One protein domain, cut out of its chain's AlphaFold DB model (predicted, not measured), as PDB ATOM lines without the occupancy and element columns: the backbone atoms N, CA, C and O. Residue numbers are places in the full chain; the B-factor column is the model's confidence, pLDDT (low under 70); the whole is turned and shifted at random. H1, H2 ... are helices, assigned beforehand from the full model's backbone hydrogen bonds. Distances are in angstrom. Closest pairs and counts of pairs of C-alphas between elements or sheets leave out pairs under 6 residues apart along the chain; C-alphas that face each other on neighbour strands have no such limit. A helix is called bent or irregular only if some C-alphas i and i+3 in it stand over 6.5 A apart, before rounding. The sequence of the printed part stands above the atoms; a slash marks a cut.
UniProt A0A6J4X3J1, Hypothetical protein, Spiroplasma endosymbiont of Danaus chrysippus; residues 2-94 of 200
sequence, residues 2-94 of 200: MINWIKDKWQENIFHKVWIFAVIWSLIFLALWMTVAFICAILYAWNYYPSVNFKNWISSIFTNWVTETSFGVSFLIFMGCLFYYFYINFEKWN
ATOM      1  N   MET A   2      82.836  38.595 108.536       48.59
ATOM      2  CA  MET A   2      84.174  38.860 107.962       48.59
ATOM      3  C   MET A   2      84.997  37.601 107.603       48.59
ATOM      4  O   MET A   2      85.699  37.591 106.599       48.59
ATOM      5  N   ILE A   3      84.876  36.515 108.375       61.22
ATOM      6  CA  ILE A   3      85.597  35.250 108.117       61.22
ATOM      7  C   ILE A   3      85.083  34.548 106.850       61.22
ATOM      8  O   ILE A   3      85.885  34.022 106.084       61.22
ATOM      9  N   ASN A   4      83.770  34.586 106.597       65.31
ATOM     10  CA  ASN A   4      83.184  33.989 105.393       65.31
ATOM     11  C   ASN A   4      83.594  34.777 104.144       65.31
ATOM     12  O   ASN A   4      84.057  34.176 103.187       65.31
ATOM     13  N   TRP A   5      83.590  36.114 104.213       70.38
ATOM     14  CA  TRP A   5      84.057  36.965 103.113       70.38
ATOM     15  C   TRP A   5      85.530  36.722 102.739       70.38
ATOM     16  O   TRP A   5      85.868  36.655 101.561       70.38
ATOM     17  N   ILE A   6      86.416  36.538 103.728       60.91
ATOM     18  CA  ILE A   6      87.830  36.208 103.472       60.91
ATOM     19  C   ILE A   6      87.959  34.817 102.844       60.91
ATOM     20  O   ILE A   6      88.763  34.637 101.933       60.91
ATOM     21  N   LYS A   7      87.179  33.839 103.317       58.41
ATOM     22  CA  LYS A   7      87.210  32.461 102.815       58.41
ATOM     23  C   LYS A   7      86.719  32.377 101.367       58.41
ATOM     24  O   LYS A   7      87.374  31.715 100.566       58.41
ATOM     25  N   ASP A   8      85.663  33.112 101.031       63.34
ATOM     26  CA  ASP A   8      85.105  33.186  99.677       63.34
ATOM     27  C   ASP A   8      86.091  33.857  98.713       63.34
ATOM     28  O   ASP A   8      86.445  33.272  97.688       63.34
ATOM     29  N   LYS A   9      86.688  34.997  99.102       62.47
ATOM     30  CA  LYS A   9      87.747  35.644  98.304       62.47
ATOM     31  C   LYS A   9      88.968  34.749  98.091       62.47
ATOM     32  O   LYS A   9      89.651  34.851  97.074       62.47
ATOM     33  N   TRP A  10      89.296  33.904  99.070       56.66
ATOM     34  CA  TRP A  10      90.423  32.975  98.972       56.66
ATOM     35  C   TRP A  10      90.102  31.789  98.055       56.66
ATOM     36  O   TRP A  10      90.963  31.372  97.277       56.66
ATOM     37  N   GLN A  11      88.866  31.281  98.102       59.97
ATOM     38  CA  GLN A  11      88.385  30.225  97.208       59.97
ATOM     39  C   GLN A  11      88.319  30.688  95.748       59.97
ATOM     40  O   GLN A  11      88.829  29.979  94.878       59.97
ATOM     41  N   GLU A  12      87.809  31.893  95.479       63.28
ATOM     42  CA  GLU A  12      87.800  32.484  94.130       63.28
ATOM     43  C   GLU A  12      89.217  32.585  93.543       63.28
ATOM     44  O   GLU A  12      89.460  32.255  92.379       63.28
ATOM     45  N   ASN A  13      90.193  32.962  94.372       70.19
ATOM     46  CA  ASN A  13      91.579  33.137  93.942       70.19
ATOM     47  C   ASN A  13      92.294  31.801  93.654       70.19
ATOM     48  O   ASN A  13      93.209  31.744  92.831       70.19
ATOM     49  N   ILE A  14      91.895  30.715  94.324       72.75
ATOM     50  CA  ILE A  14      92.378  29.362  94.008       72.75
ATOM     51  C   ILE A  14      91.751  28.874  92.710       72.75
ATOM     52  O   ILE A  14      92.474  28.377  91.846       72.75
ATOM     53  N   PHE A  15      90.438  29.042  92.555       72.38
ATOM     54  CA  PHE A  15      89.722  28.593  91.367       72.38
ATOM     55  C   PHE A  15      90.287  29.239  90.098       72.38
ATOM     56  O   PHE A  15      90.607  28.531  89.144       72.38
ATOM     57  N   HIS A  16      90.542  30.552  90.124       76.00
ATOM     58  CA  HIS A  16      91.191  31.252  89.013       76.00
ATOM     59  C   HIS A  16      92.589  30.714  88.690       76.00
ATOM     60  O   HIS A  16      92.917  30.528  87.519       76.00
ATOM     61  N   LYS A  17      93.417  30.420  89.700       76.88
ATOM     62  CA  LYS A  17      94.766  29.869  89.477       76.88
ATOM     63  C   LYS A  17      94.728  28.468  88.874       76.88
ATOM     64  O   LYS A  17      95.532  28.176  87.992       76.88
ATOM     65  N   VAL A  18      93.799  27.626  89.323       82.81
ATOM     66  CA  VAL A  18      93.593  26.279  88.770       82.81
ATOM     67  C   VAL A  18      93.111  26.362  87.322       82.81
ATOM     68  O   VAL A  18      93.633  25.648  86.469       82.81
ATOM     69  N   TRP A  19      92.189  27.277  87.020       82.94
ATOM     70  CA  TRP A  19      91.710  27.507  85.657       82.94
ATOM     71  C   TRP A  19      92.809  27.986  84.713       82.94
ATOM     72  O   TRP A  19      92.985  27.415  83.640       82.94
ATOM     73  N   ILE A  20      93.586  28.991  85.120       85.25
ATOM     74  CA  ILE A  20      94.713  29.497  84.322       85.25
ATOM     75  C   ILE A  20      95.722  28.374  84.063       85.25
ATOM     76  O   ILE A  20      96.188  28.207  82.937       85.25
ATOM     77  N   PHE A  21      96.024  27.567  85.082       86.12
ATOM     78  CA  PHE A  21      96.901  26.411  84.938       86.12
ATOM     79  C   PHE A  21      96.346  25.401  83.922       86.12
ATOM     80  O   PHE A  21      97.067  25.005  83.010       86.12
ATOM     81  N   ALA A  22      95.065  25.037  84.018       86.12
ATOM     82  CA  ALA A  22      94.428  24.107  83.086       86.12
ATOM     83  C   ALA A  22      94.464  24.614  81.633       86.12
ATOM     84  O   ALA A  22      94.800  23.852  80.726       86.12
ATOM     85  N   VAL A  23      94.199  25.907  81.417       90.38
ATOM     86  CA  VAL A  23      94.256  26.533  80.086       90.38
ATOM     87  C   VAL A  23      95.674  26.482  79.517       90.38
ATOM     88  O   VAL A  23      95.858  26.064  78.376       90.38
ATOM     89  N   ILE A  24      96.687  26.846  80.308       90.62
ATOM     90  CA  ILE A  24      98.087  26.826  79.859       90.62
ATOM     91  C   ILE A  24      98.513  25.406  79.464       90.62
ATOM     92  O   ILE A  24      99.080  25.212  78.390       90.62
ATOM     93  N   TRP A  25      98.213  24.403  80.290       87.12
ATOM     94  CA  TRP A  25      98.580  23.016  79.989       87.12
ATOM     95  C   TRP A  25      97.817  22.440  78.795       87.12
ATOM     96  O   TRP A  25      98.395  21.676  78.023       87.12
ATOM     97  N   SER A  26      96.562  22.844  78.594       87.81
ATOM     98  CA  SER A  26      95.794  22.480  77.402       87.81
ATOM     99  C   SER A  26      96.407  23.065  76.125       87.81
ATOM    100  O   SER A  26      96.555  22.346  75.137       87.81
ATOM    101  N   LEU A  27      96.852  24.327  76.155       91.50
ATOM    102  CA  LEU A  27      97.546  24.951  75.023       91.50
ATOM    103  C   LEU A  27      98.883  24.264  74.717       91.50
ATOM    104  O   LEU A  27      99.204  24.041  73.550       91.50
ATOM    105  N   ILE A  28      99.642  23.886  75.752       91.19
ATOM    106  CA  ILE A  28     100.894  23.129  75.598       91.19
ATOM    107  C   ILE A  28     100.624  21.769  74.946       91.19
ATOM    108  O   ILE A  28     101.339  21.385  74.022       91.19
ATOM    109  N   PHE A  29      99.589  21.055  75.394       91.31
ATOM    110  CA  PHE A  29      99.203  19.774  74.804       91.31
ATOM    111  C   PHE A  29      98.823  19.918  73.328       91.31
ATOM    112  O   PHE A  29      99.301  19.153  72.494       91.31
ATOM    113  N   LEU A  30      98.017  20.929  72.995       89.94
ATOM    114  CA  LEU A  30      97.594  21.187  71.621       89.94
ATOM    115  C   LEU A  30      98.789  21.505  70.709       89.94
ATOM    116  O   LEU A  30      98.890  20.963  69.610       89.94
ATOM    117  N   ALA A  31      99.724  22.334  71.178       91.62
ATOM    118  CA  ALA A  31     100.946  22.643  70.442       91.62
ATOM    119  C   ALA A  31     101.815  21.394  70.218       91.62
ATOM    120  O   ALA A  31     102.340  21.198  69.122       91.62
ATOM    121  N   LEU A  32     101.936  20.533  71.231       91.38
ATOM    122  CA  LEU A  32     102.692  19.284  71.140       91.38
ATOM    123  C   LEU A  32     102.033  18.285  70.179       91.38
ATOM    124  O   LEU A  32     102.719  17.654  69.381       91.38
ATOM    125  N   TRP A  33     100.705  18.191  70.191       89.69
ATOM    126  CA  TRP A  33      99.986  17.360  69.232       89.69
ATOM    127  C   TRP A  33     100.212  17.815  67.789       89.69
ATOM    128  O   TRP A  33     100.525  16.995  66.927       89.69
ATOM    129  N   MET A  34     100.155  19.124  67.541       88.19
ATOM    130  CA  MET A  34     100.399  19.693  66.215       88.19
ATOM    131  C   MET A  34     101.815  19.399  65.697       88.19
ATOM    132  O   MET A  34     101.976  19.086  64.517       88.19
ATOM    133  N   THR A  35     102.845  19.459  66.548       89.00
ATOM    134  CA  THR A  35     104.227  19.167  66.123       89.00
ATOM    135  C   THR A  35     104.446  17.685  65.838       89.00
ATOM    136  O   THR A  35     105.096  17.344  64.849       89.00
ATOM    137  N   VAL A  36     103.870  16.793  66.645       89.50
ATOM    138  CA  VAL A  36     103.939  15.346  66.391       89.50
ATOM    139  C   VAL A  36     103.170  14.985  65.118       89.50
ATOM    140  O   VAL A  36     103.693  14.248  64.284       89.50
ATOM    141  N   ALA A  37     101.978  15.554  64.912       87.06
ATOM    142  CA  ALA A  37     101.187  15.351  63.696       87.06
ATOM    143  C   ALA A  37     101.944  15.794  62.438       87.06
ATOM    144  O   ALA A  37     101.948  15.086  61.429       87.06
ATOM    145  N   PHE A  38     102.653  16.921  62.518       86.62
ATOM    146  CA  PHE A  38     103.506  17.422  61.443       86.62
ATOM    147  C   PHE A  38     104.618  16.432  61.070       86.62
ATOM    148  O   PHE A  38     104.820  16.142  59.890       86.62
ATOM    149  N   ILE A  39     105.312  15.868  62.065       87.00
ATOM    150  CA  ILE A  39     106.385  14.885  61.848       87.00
ATOM    151  C   ILE A  39     105.821  13.586  61.257       87.00
ATOM    152  O   ILE A  39     106.352  13.078  60.268       87.00
ATOM    153  N   CYS A  40     104.722  13.071  61.813       85.50
ATOM    154  CA  CYS A  40     104.054  11.869  61.308       85.50
ATOM    155  C   CYS A  40     103.587  12.040  59.854       85.50
ATOM    156  O   CYS A  40     103.745  11.119  59.053       85.50
ATOM    157  N   ALA A  41     103.083  13.220  59.489       84.31
ATOM    158  CA  ALA A  41     102.682  13.536  58.122       84.31
ATOM    159  C   ALA A  41     103.866  13.540  57.141       84.31
ATOM    160  O   ALA A  41     103.746  13.018  56.035       84.31
ATOM    161  N   ILE A  42     105.030  14.074  57.540       83.12
ATOM    162  CA  ILE A  42     106.247  14.021  56.708       83.12
ATOM    163  C   ILE A  42     106.650  12.565  56.452       83.12
ATOM    164  O   ILE A  42     106.866  12.181  55.303       83.12
ATOM    165  N   LEU A  43     106.713  11.750  57.509       83.25
ATOM    166  CA  LEU A  43     107.095  10.337  57.411       83.25
ATOM    167  C   LEU A  43     106.113   9.536  56.551       83.25
ATOM    168  O   LEU A  43     106.527   8.723  55.725       83.25
ATOM    169  N   TYR A  44     104.813   9.787  56.712       82.75
ATOM    170  CA  TYR A  44     103.783   9.142  55.906       82.75
ATOM    171  C   TYR A  44     103.892   9.543  54.431       82.75
ATOM    172  O   TYR A  44     103.877   8.682  53.550       82.75
ATOM    173  N   ALA A  45     104.043  10.840  54.150       81.44
ATOM    174  CA  ALA A  45     104.134  11.338  52.784       81.44
ATOM    175  C   ALA A  45     105.377  10.814  52.051       81.44
ATOM    176  O   ALA A  45     105.285  10.495  50.868       81.44
ATOM    177  N   TRP A  46     106.499  10.676  52.763       81.44
ATOM    178  CA  TRP A  46     107.737  10.102  52.235       81.44
ATOM    179  C   TRP A  46     107.578   8.638  51.809       81.44
ATOM    180  O   TRP A  46     108.112   8.232  50.781       81.44
ATOM    181  N   ASN A  47     106.844   7.840  52.587       82.00
ATOM    182  CA  ASN A  47     106.683   6.410  52.315       82.00
ATOM    183  C   ASN A  47     105.608   6.101  51.267       82.00
ATOM    184  O   ASN A  47     105.682   5.059  50.620       82.00
ATOM    185  N   TYR A  48     104.595   6.961  51.124       80.69
ATOM    186  CA  TYR A  48     103.405   6.650  50.326       80.69
ATOM    187  C   TYR A  48     103.333   7.400  48.991       80.69
ATOM    188  O   TYR A  48     102.718   6.904  48.046       80.69
ATOM    189  N   TYR A  49     103.942   8.587  48.888       79.50
ATOM    190  CA  TYR A  49     103.920   9.371  47.654       79.50
ATOM    191  C   TYR A  49     105.269   9.319  46.927       79.50
ATOM    192  O   TYR A  49     106.308   9.538  47.540       79.50
ATOM    193  N   PRO A  50     105.265   9.131  45.594       72.94
ATOM    194  CA  PRO A  50     106.488   9.102  44.790       72.94
ATOM    195  C   PRO A  50     107.202  10.462  44.720       72.94
ATOM    196  O   PRO A  50     108.376  10.529  44.370       72.94
ATOM    197  N   SER A  51     106.508  11.555  45.052       75.38
ATOM    198  CA  SER A  51     107.095  12.881  45.231       75.38
ATOM    199  C   SER A  51     106.478  13.593  46.435       75.38
ATOM    200  O   SER A  51     105.251  13.667  46.595       75.38
ATOM    201  N   VAL A  52     107.344  14.143  47.289       70.56
ATOM    202  CA  VAL A  52     106.944  14.909  48.473       70.56
ATOM    203  C   VAL A  52     106.626  16.343  48.049       70.56
ATOM    204  O   VAL A  52     107.424  17.261  48.203       70.56
ATOM    205  N   ASN A  53     105.441  16.528  47.473       78.62
ATOM    206  CA  ASN A  53     104.906  17.848  47.146       78.62
ATOM    207  C   ASN A  53     104.025  18.371  48.290       78.62
ATOM    208  O   ASN A  53     103.314  17.599  48.936       78.62
ATOM    209  N   PHE A  54     103.998  19.696  48.485       75.31
ATOM    210  CA  PHE A  54     103.252  20.356  49.571       75.31
ATOM    211  C   PHE A  54     101.786  19.902  49.663       75.31
ATOM    212  O   PHE A  54     101.287  19.628  50.749       75.31
ATOM    213  N   LYS A  55     101.109  19.731  48.520       80.06
ATOM    214  CA  LYS A  55      99.713  19.268  48.458       80.06
ATOM    215  C   LYS A  55      99.523  17.859  49.036       80.06
ATOM    216  O   LYS A  55      98.590  17.633  49.802       80.06
ATOM    217  N   ASN A  56     100.416  16.931  48.695       77.62
ATOM    218  CA  ASN A  56     100.352  15.540  49.153       77.62
ATOM    219  C   ASN A  56     100.680  15.441  50.646       77.62
ATOM    220  O   ASN A  56     100.053  14.683  51.384       77.62
ATOM    221  N   TRP A  57     101.617  16.269  51.102       78.31
ATOM    222  CA  TRP A  57     101.973  16.363  52.507       78.31
ATOM    223  C   TRP A  57     100.852  16.969  53.368       78.31
ATOM    224  O   TRP A  57     100.464  16.357  54.358       78.31
ATOM    225  N   ILE A  58     100.234  18.084  52.963       77.81
ATOM    226  CA  ILE A  58      99.073  18.639  53.682       77.81
ATOM    227  C   ILE A  58      97.916  17.634  53.722       77.81
ATOM    228  O   ILE A  58      97.309  17.437  54.771       77.81
ATOM    229  N   SER A  59      97.648  16.933  52.616       77.94
ATOM    230  CA  SER A  59      96.614  15.893  52.584       77.94
ATOM    231  C   SER A  59      96.905  14.736  53.547       77.94
ATOM    232  O   SER A  59      95.966  14.127  54.052       77.94
ATOM    233  N   SER A  60      98.179  14.428  53.814       76.81
ATOM    234  CA  SER A  60      98.563  13.361  54.746       76.81
ATOM    235  C   SER A  60      98.297  13.705  56.216       76.81
ATOM    236  O   SER A  60      97.981  12.802  56.991       76.81
ATOM    237  N   ILE A  61      98.326  14.993  56.587       75.19
ATOM    238  CA  ILE A  61      98.030  15.468  57.954       75.19
ATOM    239  C   ILE A  61      96.610  15.076  58.374       75.19
ATOM    240  O   ILE A  61      96.392  14.693  59.518       75.19
ATOM    241  N   PHE A  62      95.656  15.132  57.444       77.69
ATOM    242  CA  PHE A  62      94.239  14.865  57.707       77.69
ATOM    243  C   PHE A  62      93.846  13.392  57.545       77.69
ATOM    244  O   PHE A  62      92.660  13.069  57.529       77.69
ATOM    245  N   THR A  63      94.810  12.480  57.415       79.88
ATOM    246  CA  THR A  63      94.502  11.046  57.397       79.88
ATOM    247  C   THR A  63      94.212  10.545  58.813       79.88
ATOM    248  O   THR A  63      94.885  10.931  59.774       79.88
ATOM    249  N   ASN A  64      93.231   9.647  58.954       77.62
ATOM    250  CA  ASN A  64      92.863   9.068  60.254       77.62
ATOM    251  C   ASN A  64      94.065   8.393  60.935       77.62
ATOM    252  O   ASN A  64      94.267   8.532  62.134       77.62
ATOM    253  N   TRP A  65      94.939   7.750  60.153       76.81
ATOM    254  CA  TRP A  65      96.133   7.102  60.691       76.81
ATOM    255  C   TRP A  65      97.126   8.098  61.310       76.81
ATOM    256  O   TRP A  65      97.581   7.892  62.434       76.81
ATOM    257  N   VAL A  66      97.442   9.206  60.626       79.25
ATOM    258  CA  VAL A  66      98.358  10.241  61.150       79.25
ATOM    259  C   VAL A  66      97.748  10.967  62.350       79.25
ATOM    260  O   VAL A  66      98.448  11.246  63.324       79.25
ATOM    261  N   THR A  67      96.447  11.252  62.322       80.12
ATOM    262  CA  THR A  67      95.761  11.960  63.416       80.12
ATOM    263  C   THR A  67      95.654  11.113  64.688       80.12
ATOM    264  O   THR A  67      95.989  11.606  65.765       80.12
ATOM    265  N   GLU A  68      95.288   9.834  64.585       84.50
ATOM    266  CA  GLU A  68      95.186   8.924  65.738       84.50
ATOM    267  C   GLU A  68      96.557   8.607  66.354       84.50
ATOM    268  O   GLU A  68      96.734   8.686  67.575       84.50
ATOM    269  N   THR A  69      97.554   8.298  65.517       81.56
ATOM    270  CA  THR A  69      98.913   7.977  65.991       81.56
ATOM    271  C   THR A  69      99.586   9.183  66.639       81.56
ATOM    272  O   THR A  69     100.160   9.059  67.725       81.56
ATOM    273  N   SER A  70      99.474  10.365  66.027       86.69
ATOM    274  CA  SER A  70     100.048  11.591  66.588       86.69
ATOM    275  C   SER A  70      99.394  11.989  67.905       86.69
ATOM    276  O   SER A  70     100.100  12.410  68.825       86.69
ATOM    277  N   PHE A  71      98.077  11.813  68.036       88.19
ATOM    278  CA  PHE A  71      97.369  12.077  69.284       88.19
ATOM    279  C   PHE A  71      97.831  11.130  70.399       88.19
ATOM    280  O   PHE A  71      98.188  11.588  71.488       88.19
ATOM    281  N   GLY A  72      97.902   9.823  70.118       88.06
ATOM    282  CA  GLY A  72      98.331   8.817  71.093       88.06
ATOM    283  C   GLY A  72      99.754   9.048  71.611       88.06
ATOM    284  O   GLY A  72      99.982   9.061  72.823       88.06
ATOM    285  N   VAL A  73     100.710   9.306  70.710       88.75
ATOM    286  CA  VAL A  73     102.107   9.601  71.084       88.75
ATOM    287  C   VAL A  73     102.196  10.887  71.910       88.75
ATOM    288  O   VAL A  73     102.875  10.924  72.939       88.75
ATOM    289  N   SER A  74     101.463  11.924  71.506       91.06
ATOM    290  CA  SER A  74     101.429  13.207  72.213       91.06
ATOM    291  C   SER A  74     100.867  13.077  73.623       91.06
ATOM    292  O   SER A  74     101.402  13.663  74.563       91.06
ATOM    293  N   PHE A  75      99.821  12.265  73.792       90.81
ATOM    294  CA  PHE A  75      99.219  11.990  75.092       90.81
ATOM    295  C   PHE A  75     100.191  11.283  76.041       90.81
ATOM    296  O   PHE A  75     100.317  11.686  77.197       90.81
ATOM    297  N   LEU A  76     100.935  10.284  75.557       92.81
ATOM    298  CA  LEU A  76     101.931   9.576  76.369       92.81
ATOM    299  C   LEU A  76     103.058  10.503  76.839       92.81
ATOM    300  O   LEU A  76     103.401  10.501  78.023       92.81
ATOM    301  N   ILE A  77     103.597  11.328  75.935       91.69
ATOM    302  CA  ILE A  77     104.641  12.309  76.269       91.69
ATOM    303  C   ILE A  77     104.109  13.312  77.297       91.69
ATOM    304  O   ILE A  77     104.752  13.561  78.318       91.69
ATOM    305  N   PHE A  78     102.908  13.844  77.064       92.06
ATOM    306  CA  PHE A  78     102.272  14.803  77.958       92.06
ATOM    307  C   PHE A  78     102.053  14.230  79.363       92.06
ATOM    308  O   PHE A  78     102.426  14.869  80.347       92.06
ATOM    309  N   MET A  79     101.519  13.010  79.467       91.19
ATOM    310  CA  MET A  79     101.318  12.331  80.750       91.19
ATOM    311  C   MET A  79     102.640  12.087  81.483       91.19
ATOM    312  O   MET A  79     102.711  12.304  82.694       91.19
ATOM    313  N   GLY A  80     103.701  11.715  80.763       92.44
ATOM    314  CA  GLY A  80     105.046  11.579  81.328       92.44
ATOM    315  C   GLY A  80     105.585  12.900  81.889       92.44
ATOM    316  O   GLY A  80     106.048  12.945  83.032       92.44
ATOM    317  N   CYS A  81     105.472  13.996  81.134       91.06
ATOM    318  CA  CYS A  81     105.883  15.330  81.584       91.06
ATOM    319  C   CYS A  81     105.080  15.805  82.801       91.06
ATOM    320  O   CYS A  81     105.648  16.375  83.736       91.06
ATOM    321  N   LEU A  82     103.772  15.551  82.805       89.62
ATOM    322  CA  LEU A  82     102.885  15.906  83.905       89.62
ATOM    323  C   LEU A  82     103.274  15.121  85.164       89.62
ATOM    324  O   LEU A  82     103.494  15.720  86.216       89.62
ATOM    325  N   PHE A  83     103.484  13.807  85.047       90.31
ATOM    326  CA  PHE A  83     103.939  12.967  86.157       90.31
ATOM    327  C   PHE A  83     105.297  13.419  86.713       90.31
ATOM    328  O   PHE A  83     105.457  13.542  87.927       90.31
ATOM    329  N   TYR A  84     106.255  13.749  85.843       91.25
ATOM    330  CA  TYR A  84     107.561  14.274  86.247       91.25
ATOM    331  C   TYR A  84     107.452  15.625  86.973       91.25
ATOM    332  O   TYR A  84     108.085  15.834  88.014       91.25
ATOM    333  N   TYR A  85     106.603  16.530  86.474       89.56
ATOM    334  CA  TYR A  85     106.315  17.800  87.137       89.56
ATOM    335  C   TYR A  85     105.729  17.581  88.538       89.56
ATOM    336  O   TYR A  85     106.168  18.227  89.496       89.56
ATOM    337  N   PHE A  86     104.776  16.656  88.679       86.88
ATOM    338  CA  PHE A  86     104.224  16.290  89.981       86.88
ATOM    339  C   PHE A  86     105.287  15.679  90.891       86.88
ATOM    340  O   PHE A  86     105.384  16.098  92.038       86.88
ATOM    341  N   TYR A  87     106.123  14.770  90.392       87.31
ATOM    342  CA  TYR A  87     107.183  14.125  91.168       87.31
ATOM    343  C   TYR A  87     108.163  15.136  91.785       87.31
ATOM    344  O   TYR A  87     108.412  15.095  92.989       87.31
ATOM    345  N   ILE A  88     108.652  16.109  91.005       85.56
ATOM    346  CA  ILE A  88     109.556  17.158  91.519       85.56
ATOM    347  C   ILE A  88     108.864  18.039  92.563       85.56
ATOM    348  O   ILE A  88     109.467  18.448  93.558       85.56
ATOM    349  N   ASN A  89     107.604  18.395  92.325       82.88
ATOM    350  CA  ASN A  89     106.888  19.315  93.205       82.88
ATOM    351  C   ASN A  89     106.233  18.617  94.403       82.88
ATOM    352  O   ASN A  89     105.872  19.296  95.365       82.88
ATOM    353  N   PHE A  90     106.162  17.285  94.400       77.25
ATOM    354  CA  PHE A  90     105.602  16.474  95.477       77.25
ATOM    355  C   PHE A  90     106.279  16.771  96.819       77.25
ATOM    356  O   PHE A  90     105.610  16.978  97.832       77.25
ATOM    357  N   GLU A  91     107.608  16.902  96.822       65.62
ATOM    358  CA  GLU A  91     108.371  17.206  98.035       65.62
ATOM    359  C   GLU A  91     108.065  18.614  98.582       65.62
ATOM    360  O   GLU A  91     107.994  18.820  99.796       65.62
ATOM    361  N   LYS A  92     107.805  19.585  97.693       67.50
ATOM    362  CA  LYS A  92     107.417  20.959  98.064       67.50
ATOM    363  C   LYS A  92     105.983  21.038  98.578       67.50
ATOM    364  O   LYS A  92     105.678  21.905  99.396       67.50
ATOM    365  N   TRP A  93     105.110  20.164  98.089       64.62
ATOM    366  CA  TRP A  93     103.698  20.130  98.460       64.62
ATOM    367  C   TRP A  93     103.432  19.374  99.752       64.62
ATOM    368  O   TRP A  93     102.317  19.447 100.253       64.62
ATOM    369  N   ASN A  94     104.436  18.710 100.332       66.00
ATOM    370  CA  ASN A  94     104.288  18.026 101.605       66.00
ATOM    371  C   ASN A  94     104.300  19.045 102.773       66.00
ATOM    372  O   ASN A  94     105.365  19.537 103.173       66.00
TER     373      ASN A  94
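What this domain is: This is residues 2 to 94 of the 200 residues of the protein "Hypothetical protein" of Spiroplasma endosymbiont of Danaus chrysippus (UniProt A0A6J4X3J1). Two long helices, H1 and H3, make a lopsided V: the later part of H1 meets the first part of H3, and the two then spread apart toward residues 2 and 94. The short helix H2 folds back beside the last part of H1, near the closed end of the V, while residues 2 to 24 of H1 and residues 83 to 94 stick out as free arms. The printed part has 93 residues with three named helices, in the order H1, H2, H3, and no named strand; its class is all helix. The whole is extended, with a radius of gyration of the C-alphas of 20.5 A, and spans 73 by 27 by 16 A.

How they stand to each other: H1, residues 2 to 48, is the longest helix by residues, and residues 2 to 24 of it stand free. H2, residues 54 to 61, touches H1, and H1 touches H2 with residues 37 to 45 alone. Their closest C-alphas are those of Ala 41 and Ile 61, 5.0 A apart. H1 and H2 run opposite ways at a steep tilt of 54 degrees. H3, residues 64 to 93, touches H1 with residues 66 to 78 alone, and H1 touches H3 with residues 29 to 44 alone. Their closest C-alphas are those of Ala 37 and Ser 70, 4.9 A apart. H1 and H3 run opposite ways at a steep tilt of 39 degrees. H2 and H3 are close but not clearly touching; their closest C-alphas, those of Ile 61 and Thr 67, are 6.9 A apart. In H1 and H2 every O i to N i+4 pair is within hydrogen-bond range; in H3, 24 of 26 are.

Where its parts are: H1 begins at C-alpha 2, at (84.174, 38.860, 107.962), and ends at C-alpha 48, at (103.405, 6.650, 50.326), 68.8 A from first to last C-alpha. H2 is 11.0 A from C-alpha 54 to C-alpha 61. H3 is 41.2 A from C-alpha 64 to C-alpha 93, which is at (103.698, 20.130, 98.460). H3 has a kink of 28 degrees near residue 87 and is only just irregular: C-alphas 88 and 91 are 6.6 A apart.

The domain as a whole: The two C-alphas farthest apart are those of Met 2 and Pro 50, 73.3 A. Without the stretches that stand free, the body has 58 residues and spans 40 by 16 by 15 A. The printed part has no cut, and the links H1 to H2 and H2 to H3 are tight. The mean pLDDT of the printed part is 80.5; residues 2 to 4, 6 to 12 and 91 to 94 are under 70.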